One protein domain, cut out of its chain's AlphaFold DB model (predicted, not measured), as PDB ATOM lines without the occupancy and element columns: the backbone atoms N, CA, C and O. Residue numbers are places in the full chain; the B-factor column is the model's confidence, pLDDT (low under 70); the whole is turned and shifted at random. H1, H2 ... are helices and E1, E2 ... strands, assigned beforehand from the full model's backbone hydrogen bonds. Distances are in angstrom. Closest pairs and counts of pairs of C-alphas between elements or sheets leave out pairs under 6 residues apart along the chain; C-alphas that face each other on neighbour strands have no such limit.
ATOM      1  N   SER A  57     -41.748 -16.732  45.573       46.84
ATOM      2  CA  SER A  57     -41.288 -17.082  44.227       46.84
ATOM      3  C   SER A  57     -40.268 -16.112  43.616       46.84
ATOM      4  O   SER A  57     -39.514 -16.539  42.748       46.84
ATOM      5  N   GLU A  58     -40.223 -14.842  44.029       51.75
ATOM      6  CA  GLU A  58     -39.220 -13.861  43.582       51.75
ATOM      7  C   GLU A  58     -37.911 -13.991  44.381       51.75
ATOM      8  O   GLU A  58     -36.828 -13.973  43.793       51.75
ATOM      9  N   ASP A  59     -37.990 -14.207  45.699       46.81
ATOM     10  CA  ASP A  59     -36.807 -14.361  46.569       46.81
ATOM     11  C   ASP A  59     -35.953 -15.594  46.192       46.81
ATOM     12  O   ASP A  59     -34.723 -15.554  46.231       46.81
ATOM     13  N   LEU A  60     -36.607 -16.654  45.696       54.66
ATOM     14  CA  LEU A  60     -36.002 -17.910  45.224       54.66
ATOM     15  C   LEU A  60     -34.905 -17.740  44.153       54.66
ATOM     16  O   LEU A  60     -34.024 -18.596  44.046       54.66
ATOM     17  N   TRP A  61     -34.952 -16.662  43.362       58.12
ATOM     18  CA  TRP A  61     -34.021 -16.414  42.250       58.12
ATOM     19  C   TRP A  61     -33.121 -15.195  42.479       58.12
ATOM     20  O   TRP A  61     -32.019 -15.132  41.929       58.12
ATOM     21  N   LEU A  62     -33.568 -14.248  43.311       52.34
ATOM     22  CA  LEU A  62     -32.811 -13.062  43.717       52.34
ATOM     23  C   LEU A  62     -31.727 -13.410  44.749       52.34
ATOM     24  O   LEU A  62     -30.584 -12.971  44.620       52.34
ATOM     25  N   SER A  63     -32.059 -14.250  45.731       44.41
ATOM     26  CA  SER A  63     -31.143 -14.692  46.781       44.41
ATOM     27  C   SER A  63     -30.538 -16.054  46.440       44.41
ATOM     28  O   SER A  63     -30.901 -17.085  47.007       44.41
ATOM     29  N   SER A  64     -29.542 -16.072  45.548       47.75
ATOM     30  CA  SER A  64     -28.649 -17.234  45.407       47.75
ATOM     31  C   SER A  64     -27.771 -17.373  46.659       47.75
ATOM     32  O   SER A  64     -26.599 -17.003  46.656       47.75
ATOM     33  N   ALA A  65     -28.345 -17.920  47.735       41.44
ATOM     34  CA  ALA A  65     -27.759 -18.010  49.078       41.44
ATOM     35  C   ALA A  65     -26.431 -18.796  49.164       41.44
ATOM     36  O   ALA A  65     -25.759 -18.754  50.190       41.44
ATOM     37  N   ASP A  66     -26.047 -19.490  48.088       52.28
ATOM     38  CA  ASP A  66     -24.787 -20.230  47.947       52.28
ATOM     39  C   ASP A  66     -23.718 -19.466  47.130       52.28
ATOM     40  O   ASP A  66     -22.696 -20.027  46.747       52.28
ATOM     41  N   GLY A  67     -23.962 -18.198  46.768       56.88
ATOM     42  CA  GLY A  67     -22.991 -17.333  46.080       56.88
ATOM     43  C   GLY A  67     -22.536 -17.805  44.689       56.88
ATOM     44  O   GLY A  67     -21.590 -17.242  44.139       56.88
ATOM     45  N   ARG A  68     -23.185 -18.825  44.104       61.94
ATOM     46  CA  ARG A  68     -22.801 -19.443  42.814       61.94
ATOM     47  C   ARG A  68     -22.906 -18.510  41.611       61.94
ATOM     48  O   ARG A  68     -22.231 -18.739  40.612       61.94
ATOM     49  N   TYR A  69     -23.749 -17.486  41.696       67.69
ATOM     50  CA  TYR A  69     -24.045 -16.567  40.604       67.69
ATOM     51  C   TYR A  69     -23.854 -15.134  41.101       67.69
ATOM     52  O   TYR A  69     -24.501 -14.721  42.055       67.69
ATOM     53  N   ASN A  70     -22.935 -14.397  40.470       67.88
ATOM     54  CA  ASN A  70     -22.591 -13.008  40.824       67.88
ATOM     55  C   ASN A  70     -22.674 -12.066  39.606       67.88
ATOM     56  O   ASN A  70     -22.118 -10.969  39.609       67.88
ATOM     57  N   SER A  71     -23.316 -12.513  38.526       79.75
ATOM     58  CA  SER A  71     -23.474 -11.741  37.293       79.75
ATOM     59  C   SER A  71     -24.601 -10.718  37.404       79.75
ATOM     60  O   SER A  71     -25.538 -10.928  38.171       79.75
ATOM     61  N   ALA A  72     -24.580  -9.685  36.559       81.62
ATOM     62  CA  ALA A  72     -25.674  -8.717  36.454       81.62
ATOM     63  C   ALA A  72     -27.054  -9.397  36.340       81.62
ATOM     64  O   ALA A  72     -27.207 -10.396  35.633       81.62
ATOM     65  N   ILE A  73     -28.046  -8.851  37.039       84.75
ATOM     66  CA  ILE A  73     -29.430  -9.328  37.005       84.75
ATOM     67  C   ILE A  73     -30.143  -8.655  35.831       84.75
ATOM     68  O   ILE A  73     -30.133  -7.432  35.709       84.75
ATOM     69  N   ILE A  74     -30.766  -9.466  34.981       85.56
ATOM     70  CA  ILE A  74     -31.482  -9.048  33.777       85.56
ATOM     71  C   ILE A  74     -32.990  -9.205  34.027       85.56
ATOM     72  O   ILE A  74     -33.430 -10.314  34.349       85.56
ATOM     73  N   PRO A  75     -33.795  -8.132  33.896       88.06
ATOM     74  CA  PRO A  75     -35.247  -8.219  33.962       88.06
ATOM     75  C   PRO A  75     -35.826  -8.788  32.658       88.06
ATOM     76  O   PRO A  75     -35.569  -8.289  31.558       88.06
ATOM     77  N   LEU A  76     -36.655  -9.818  32.803       88.56
ATOM     78  CA  LEU A  76     -37.390 -10.486  31.734       88.56
ATOM     79  C   LEU A  76     -38.877 -10.198  31.927       88.56
ATOM     80  O   LEU A  76     -39.481 -10.675  32.886       88.56
ATOM     81  N   ARG A  77     -39.473  -9.398  31.044       89.62
ATOM     82  CA  ARG A  77     -40.900  -9.060  31.107       89.62
ATOM     83  C   ARG A  77     -41.694 -10.110  30.345       89.62
ATOM     84  O   ARG A  77     -41.469 -10.275  29.153       89.62
ATOM     85  N   VAL A  78     -42.622 -10.793  31.000       88.44
ATOM     86  CA  VAL A  78     -43.347 -11.939  30.434       88.44
ATOM     87  C   VAL A  78     -44.845 -11.679  30.465       88.44
ATOM     88  O   VAL A  78     -45.361 -11.121  31.433       88.44
ATOM     89  N   GLY A  79     -45.539 -12.088  29.406       85.25
ATOM     90  CA  GLY A  79     -46.976 -11.923  29.265       85.25
ATOM     91  C   GLY A  79     -47.401 -10.516  28.850       85.25
ATOM     92  O   GLY A  79     -46.606  -9.579  28.715       85.25
ATOM     93  N   ARG A  80     -48.706 -10.377  28.617       84.12
ATOM     94  CA  ARG A  80     -49.351  -9.133  28.188       84.12
ATOM     95  C   ARG A  80     -50.119  -8.516  29.352       84.12
ATOM     96  O   ARG A  80     -50.730  -9.230  30.143       84.12
ATOM     97  N   ALA A  81     -50.146  -7.186  29.430       76.38
ATOM     98  CA  ALA A  81     -50.991  -6.486  30.395       76.38
ATOM     99  C   ALA A  81     -52.467  -6.946  30.266       76.38
ATOM    100  O   ALA A  81     -52.966  -7.031  29.138       76.38
ATOM    101  N   PRO A  82     -53.173  -7.233  31.379       79.00
ATOM    102  CA  PRO A  82     -52.805  -6.908  32.763       79.00
ATOM    103  C   PRO A  82     -51.950  -7.954  33.503       79.00
ATOM    104  O   PRO A  82     -51.401  -7.621  34.547       79.00
ATOM    105  N   SER A  83     -51.808  -9.184  33.002       76.31
ATOM    106  CA  SER A  83     -51.079 -10.281  33.668       76.31
ATOM    107  C   SER A  83     -49.597 -10.327  33.271       76.31
ATOM    108  O   SER A  83     -49.078 -11.379  32.900       76.31
ATOM    109  N   GLN A  84     -48.936  -9.168  33.266       86.06
ATOM    110  CA  GLN A  84     -47.520  -9.061  32.924       86.06
ATOM    111  C   GLN A  84     -46.665  -9.198  34.187       86.06
ATOM    112  O   GLN A  84     -46.822  -8.417  35.124       86.06
ATOM    113  N   GLU A  85     -45.727 -10.141  34.186       84.94
ATOM    114  CA  GLU A  85     -44.796 -10.383  35.294       84.94
ATOM    115  C   GLU A  85     -43.353 -10.057  34.884       84.94
ATOM    116  O   GLU A  85     -43.029  -9.965  33.695       84.94
ATOM    117  N   VAL A  86     -42.472  -9.834  35.865       87.12
ATOM    118  CA  VAL A  86     -41.054  -9.526  35.625       87.12
ATOM    119  C   VAL A  86     -40.179 -10.511  36.388       87.12
ATOM    120  O   VAL A  86     -40.108 -10.472  37.612       87.12
ATOM    121  N   PHE A  87     -39.476 -11.369  35.655       85.19
ATOM    122  CA  PHE A  87     -38.532 -12.326  36.217       85.19
ATOM    123  C   PHE A  87     -37.137 -11.705  36.256       85.19
ATOM    124  O   PHE A  87     -36.633 -11.222  35.243       85.19
ATOM    125  N   TYR A  88     -36.498 -11.740  37.419       86.81
ATOM    126  CA  TYR A  88     -35.141 -11.239  37.618       86.81
ATOM    127  C   TYR A  88     -34.159 -12.412  37.585       86.81
ATOM    128  O   TYR A  88     -34.151 -13.249  38.486       86.81
ATOM    129  N   VAL A  89     -33.352 -12.509  36.523       85.12
ATOM    130  CA  VAL A  89     -32.480 -13.671  36.285       85.12
ATOM    131  C   VAL A  89     -31.030 -13.243  36.082       85.12
ATOM    132  O   VAL A  89     -30.742 -12.264  35.399       85.12
ATOM    133  N   HIS A  90     -30.099 -13.993  36.668       87.44
ATOM    134  CA  HIS A  90     -28.664 -13.774  36.505       87.44
ATOM    135  C   HIS A  90     -28.228 -13.968  35.041       87.44
ATOM    136  O   HIS A  90     -28.493 -15.007  34.433       87.44
ATOM    137  N   ARG A  91     -27.514 -12.986  34.480       85.44
ATOM    138  CA  ARG A  91     -27.003 -12.995  33.101       85.44
ATOM    139  C   ARG A  91     -26.269 -14.284  32.738       85.44
ATOM    140  O   ARG A  91     -26.569 -14.860  31.698       85.44
ATOM    141  N   ASP A  92     -25.363 -14.769  33.584       85.19
ATOM    142  CA  ASP A  92     -24.551 -15.957  33.269       85.19
ATOM    143  C   ASP A  92     -25.394 -17.235  33.149       85.19
ATOM    144  O   ASP A  92     -25.046 -18.138  32.390       85.19
ATOM    145  N   ILE A  93     -26.539 -17.287  33.841       86.12
ATOM    146  CA  ILE A  93     -27.520 -18.372  33.734       86.12
ATOM    147  C   ILE A  93     -28.261 -18.295  32.398       86.12
ATOM    148  O   ILE A  93     -28.456 -19.311  31.743       86.12
ATOM    149  N   LEU A  94     -28.629 -17.097  31.937       85.81
ATOM    150  CA  LEU A  94     -29.246 -16.932  30.617       85.81
ATOM    151  C   LEU A  94     -28.271 -17.321  29.494       85.81
ATOM    152  O   LEU A  94     -28.659 -17.998  28.543       85.81
ATOM    153  N   LEU A  95     -26.986 -16.977  29.629       86.31
ATOM    154  CA  LEU A  95     -25.952 -17.300  28.638       86.31
ATOM    155  C   LEU A  95     -25.670 -18.803  28.461       86.31
ATOM    156  O   LEU A  95     -24.981 -19.161  27.496       86.31
ATOM    157  N   THR A  96     -26.191 -19.692  29.320       83.94
ATOM    158  CA  THR A  96     -26.091 -21.144  29.082       83.94
ATOM    159  C   THR A  96     -26.897 -21.576  27.860       83.94
ATOM    160  O   THR A  96     -26.500 -22.519  27.185       83.94
ATOM    161  N   THR A  97     -27.983 -20.867  27.538       85.12
ATOM    162  CA  THR A  97     -28.846 -21.159  26.387       85.12
ATOM    163  C   THR A  97     -28.439 -20.325  25.173       85.12
ATOM    164  O   THR A  97     -28.297 -19.104  25.257       85.12
ATOM    165  N   GLU A  98     -28.313 -20.964  24.007       83.81
ATOM    166  CA  GLU A  98     -27.903 -20.300  22.759       83.81
ATOM    167  C   GLU A  98     -28.836 -19.156  22.334       83.81
ATOM    168  O   GLU A  98     -28.367 -18.155  21.790       83.81
ATOM    169  N   TYR A  99     -30.142 -19.271  22.598       85.56
ATOM    170  CA  TYR A  99     -31.119 -18.218  22.309       85.56
ATOM    171  C   TYR A  99     -30.801 -16.922  23.073       85.56
ATOM    172  O   TYR A  99     -30.539 -15.886  22.460       85.56
ATOM    173  N   PHE A 100     -30.748 -16.978  24.410       85.50
ATOM    174  CA  PHE A 100     -30.481 -15.787  25.221       85.50
ATOM    175  C   PHE A 100     -29.042 -15.293  25.053       85.50
ATOM    176  O   PHE A 100     -28.814 -14.088  25.099       85.50
ATOM    177  N   ARG A 101     -28.071 -16.177  24.774       83.69
ATOM    178  CA  ARG A 101     -26.711 -15.754  24.403       83.69
ATOM    179  C   ARG A 101     -26.712 -14.874  23.154       83.69
ATOM    180  O   ARG A 101     -26.058 -13.837  23.157       83.69
ATOM    181  N   LYS A 102     -27.456 -15.246  22.108       83.50
ATOM    182  CA  LYS A 102     -27.569 -14.442  20.878       83.50
ATOM    183  C   LYS A 102     -28.313 -13.125  21.116       83.50
ATOM    184  O   LYS A 102     -27.885 -12.105  20.590       83.50
ATOM    185  N   ALA A 103     -29.358 -13.128  21.945       80.69
ATOM    186  CA  ALA A 103     -30.103 -11.917  22.298       80.69
ATOM    187  C   ALA A 103     -29.289 -10.924  23.160       80.69
ATOM    188  O   ALA A 103     -29.365  -9.718  22.950       80.69
ATOM    189  N   LEU A 104     -28.485 -11.418  24.110       78.19
ATOM    190  CA  LEU A 104     -27.772 -10.593  25.101       78.19
ATOM    191  C   LEU A 104     -26.316 -10.258  24.741       78.19
ATOM    192  O   LEU A 104     -25.734  -9.367  25.366       78.19
ATOM    193  N   CYS A 105     -25.716 -10.969  23.783       71.50
ATOM    194  CA  CYS A 105     -24.353 -10.727  23.289       71.50
ATOM    195  C   CYS A 105     -24.302 -10.350  21.794       71.50
ATOM    196  O   CYS A 105     -23.215 -10.343  21.221       71.50
ATOM    197  N   GLY A 106     -25.445 -10.090  21.149       65.38
ATOM    198  CA  GLY A 106     -25.503  -9.627  19.758       65.38
ATOM    199  C   GLY A 106     -25.350  -8.109  19.611       65.38
ATOM    200  O   GLY A 106     -25.471  -7.363  20.580       65.38
ATOM    201  N   ASP A 107     -25.173  -7.636  18.378       56.56
ATOM    202  CA  ASP A 107     -25.045  -6.206  18.028       56.56
ATOM    203  C   ASP A 107     -26.394  -5.441  18.019       56.56
ATOM    204  O   ASP A 107     -26.527  -4.388  17.393       56.56
ATOM    205  N   TYR A 108     -27.430  -6.004  18.645       56.25
ATOM    206  CA  TYR A 108     -28.825  -5.562  18.562       56.25
ATOM    207  C   TYR A 108     -29.284  -4.830  19.835       56.25
ATOM    208  O   TYR A 108     -28.667  -4.951  20.890       56.25
ATOM    209  N   ARG A 109     -30.371  -4.051  19.753       57.44
ATOM    210  CA  ARG A 109     -30.786  -3.101  20.814       57.44
ATOM    211  C   ARG A 109     -31.069  -3.753  22.173       57.44
ATOM    212  O   ARG A 109     -30.958  -3.090  23.200       57.44
ATOM    213  N   GLU A 110     -31.413  -5.034  22.193       62.25
ATOM    214  CA  GLU A 110     -31.620  -5.835  23.400       62.25
ATOM    215  C   GLU A 110     -30.328  -5.997  24.226       62.25
ATOM    216  O   GLU A 110     -30.390  -6.040  25.458       62.25
ATOM    217  N   SER A 111     -29.150  -6.015  23.585       61.50
ATOM    218  CA  SER A 111     -27.863  -6.106  24.288       61.50
ATOM    219  C   SER A 111     -27.450  -4.783  24.942       61.50
ATOM    220  O   SER A 111     -26.825  -4.808  26.000       61.50
ATOM    221  N   GLU A 112     -27.870  -3.635  24.404       61.09
ATOM    222  CA  GLU A 112     -27.708  -2.332  25.067       61.09
ATOM    223  C   GLU A 112     -28.705  -2.169  26.227       61.09
ATOM    224  O   GLU A 112     -28.335  -1.715  27.308       61.09
ATOM    225  N   ALA A 113     -29.961  -2.589  26.034       68.12
ATOM    226  CA  ALA A 113     -31.007  -2.472  27.050       68.12
ATOM    227  C   ALA A 113     -30.814  -3.408  28.260       68.12
ATOM    228  O   ALA A 113     -31.328  -3.110  29.337       68.12
ATOM    229  N   GLN A 114     -30.113  -4.541  28.088       75.38
ATOM    230  CA  GLN A 114     -29.976  -5.611  29.095       75.38
ATOM    231  C   GLN A 114     -31.331  -6.019  29.715       75.38
ATOM    232  O   GLN A 114     -31.432  -6.301  30.906       75.38
ATOM    233  N   SER A 115     -32.385  -6.054  28.896       78.38
ATOM    234  CA  SER A 115     -33.748  -6.443  29.274       78.38
ATOM    235  C   SER A 115     -34.445  -7.099  28.088       78.38
ATOM    236  O   SER A 115     -34.253  -6.646  26.959       78.38
ATOM    237  N   MET A 116     -35.273  -8.116  28.325       81.50
ATOM    238  CA  MET A 116     -35.993  -8.829  27.259       81.50
ATOM    239  C   MET A 116     -37.498  -8.865  27.537       81.50
ATOM    240  O   MET A 116     -37.916  -8.919  28.696       81.50
ATOM    241  N   GLU A 117     -38.310  -8.833  26.478       84.19
ATOM    242  CA  GLU A 117     -39.774  -8.833  26.560       84.19
ATOM    243  C   GLU A 117     -40.372 -10.018  25.790       84.19
ATOM    244  O   GLU A 117     -40.037 -10.263  24.632       84.19
ATOM    245  N   PHE A 118     -41.286 -10.739  26.436       87.19
ATOM    246  CA  PHE A 118     -41.922 -11.963  25.955       87.19
ATOM    247  C   PHE A 118     -43.453 -11.849  26.083       87.19
ATOM    248  O   PHE A 118     -44.064 -12.526  26.912       87.19
ATOM    249  N   PRO A 119     -44.104 -10.969  25.294       84.19
ATOM    250  CA  PRO A 119     -45.523 -10.632  25.459       84.19
ATOM    251  C   PRO A 119     -46.497 -11.747  25.045       84.19
ATOM    252  O   PRO A 119     -47.691 -11.639  25.317       84.19
ATOM    253  N   GLU A 120     -46.005 -12.775  24.349       83.56
ATOM    254  CA  GLU A 120     -46.776 -13.942  23.898       83.56
ATOM    255  C   GLU A 120     -46.745 -15.110  24.892       83.56
ATOM    256  O   GLU A 120     -47.580 -16.004  24.796       83.56
ATOM    257  N   GLU A 121     -45.778 -15.125  25.814       85.44
ATOM    258  CA  GLU A 121     -45.580 -16.242  26.737       85.44
ATOM    259  C   GLU A 121     -46.445 -16.098  27.988       85.44
ATOM    260  O   GLU A 121     -46.653 -14.998  28.504       85.44
ATOM    261  N   ASP A 122     -46.891 -17.231  28.517       82.75
ATOM    262  CA  ASP A 122     -47.574 -17.298  29.803       82.75
ATOM    263  C   ASP A 122     -46.550 -17.253  30.965       82.75
ATOM    264  O   ASP A 122     -45.592 -18.038  30.957       82.75
ATOM    265  N   PRO A 123     -46.718 -16.375  31.978       85.62
ATOM    266  CA  PRO A 123     -45.795 -16.282  33.112       85.62
ATOM    267  C   PRO A 123     -45.616 -17.585  33.903       85.62
ATOM    268  O   PRO A 123     -44.497 -17.900  34.315       85.62
ATOM    269  N   ALA A 124     -46.673 -18.383  34.080       82.69
ATOM    270  CA  ALA A 124     -46.591 -19.643  34.811       82.69
ATOM    271  C   ALA A 124     -45.830 -20.713  34.012       82.69
ATOM    272  O   ALA A 124     -45.061 -21.476  34.596       82.69
TER     273      ALA A 124
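Overview. This is residues 57 to 124 of the 329 residues of the protein "BTB domain-containing protein" of Colletotrichum graminicola (strain M1.001 / M2 / FGSC 10212) (UniProt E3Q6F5). A small three-stranded sheet is built on the hairpin of E1 and E2, with the short strand E3 added beside E1. H1 lies along the E2 edge of the sheet, while H2, H3 and H4 follow one another round the end where E2 stops, and from there the backbone returns into E3. The printed part has 68 residues, with four named helices and three named strands in the order H1, E1, E2, H2, H3, H4, E3; the sheet runs E2, E1, E3 and is mixed, and the class is mixed, helices and strands. The whole is compact, with a radius of gyration of the C-alphas of 12.5 A and spans of 34 by 32 by 18 A.

Arrangement. The inner strand E1, residues 73 to 78, and the edge strand E2, residues 85 to 90, form an antiparallel hairpin at 151 degrees, with N 76 and O 87 2.8 A apart and N 87 and O 76 2.9 A apart, both within hydrogen-bond range. The other edge strand, E3, residues 116 to 118, is parallel to E1 at 22 degrees, with N 118 and O 77 2.8 A apart, within hydrogen-bond range. H1, residues 57 to 62, is on the sheet over E2, at a height over the sheet of 8.2 A from a local plane fitted to just 6 C-alphas. On the local plane it runs along the strands, only just, at 27 degrees to E2; the closest C-alphas of the two are those of Trp 61 and Val 89, 6.7 A apart. H2, residues 91 to 94, only grazes the sheet; its closest C-alpha pair with E1 is Arg 91 and Ile 73, 5.9 A apart. H3, residues 98 to 105, is close to H2 but not clearly touching it, the closest C-alphas being those of Leu 94 and Phe 100, 5.7 A apart. H4, residues 109 to 113, and H3 touch only at the corner by their link, where the C-alphas of Leu 104 and Ser 111 are the closest at 4.6 A. H3 and H4 are not on the sheet, only just, each with 4 pairs of C-alphas within 10 A of it. Every O i to N i+4 pair is within hydrogen-bond range in H3 and H4, and 1 of 2 is in H1; H2 is too short for such a pair.

Along the chain. E1 begins at C-alpha 73 (-29.430, -9.328, 37.005) and measures 15.6 A; E2 measures 16.5 A and ends at C-alpha 90 (-28.664, -13.774, 36.505). E3 measures 6.8 A and ends at C-alpha 118 (-41.922, -11.963, 25.955). H3 measures 10.2 A, H1 9.4 A, H4 6.3 A and H2 5.2 A.

Size, cuts and confidence. The C-alphas farthest apart, those of Asp 66 and Pro 82, are 34.5 A apart. The printed part has no cut, and no link is long. Its mean pLDDT is 74.9, with residues 57 to 70 and 106 to 113 under 70.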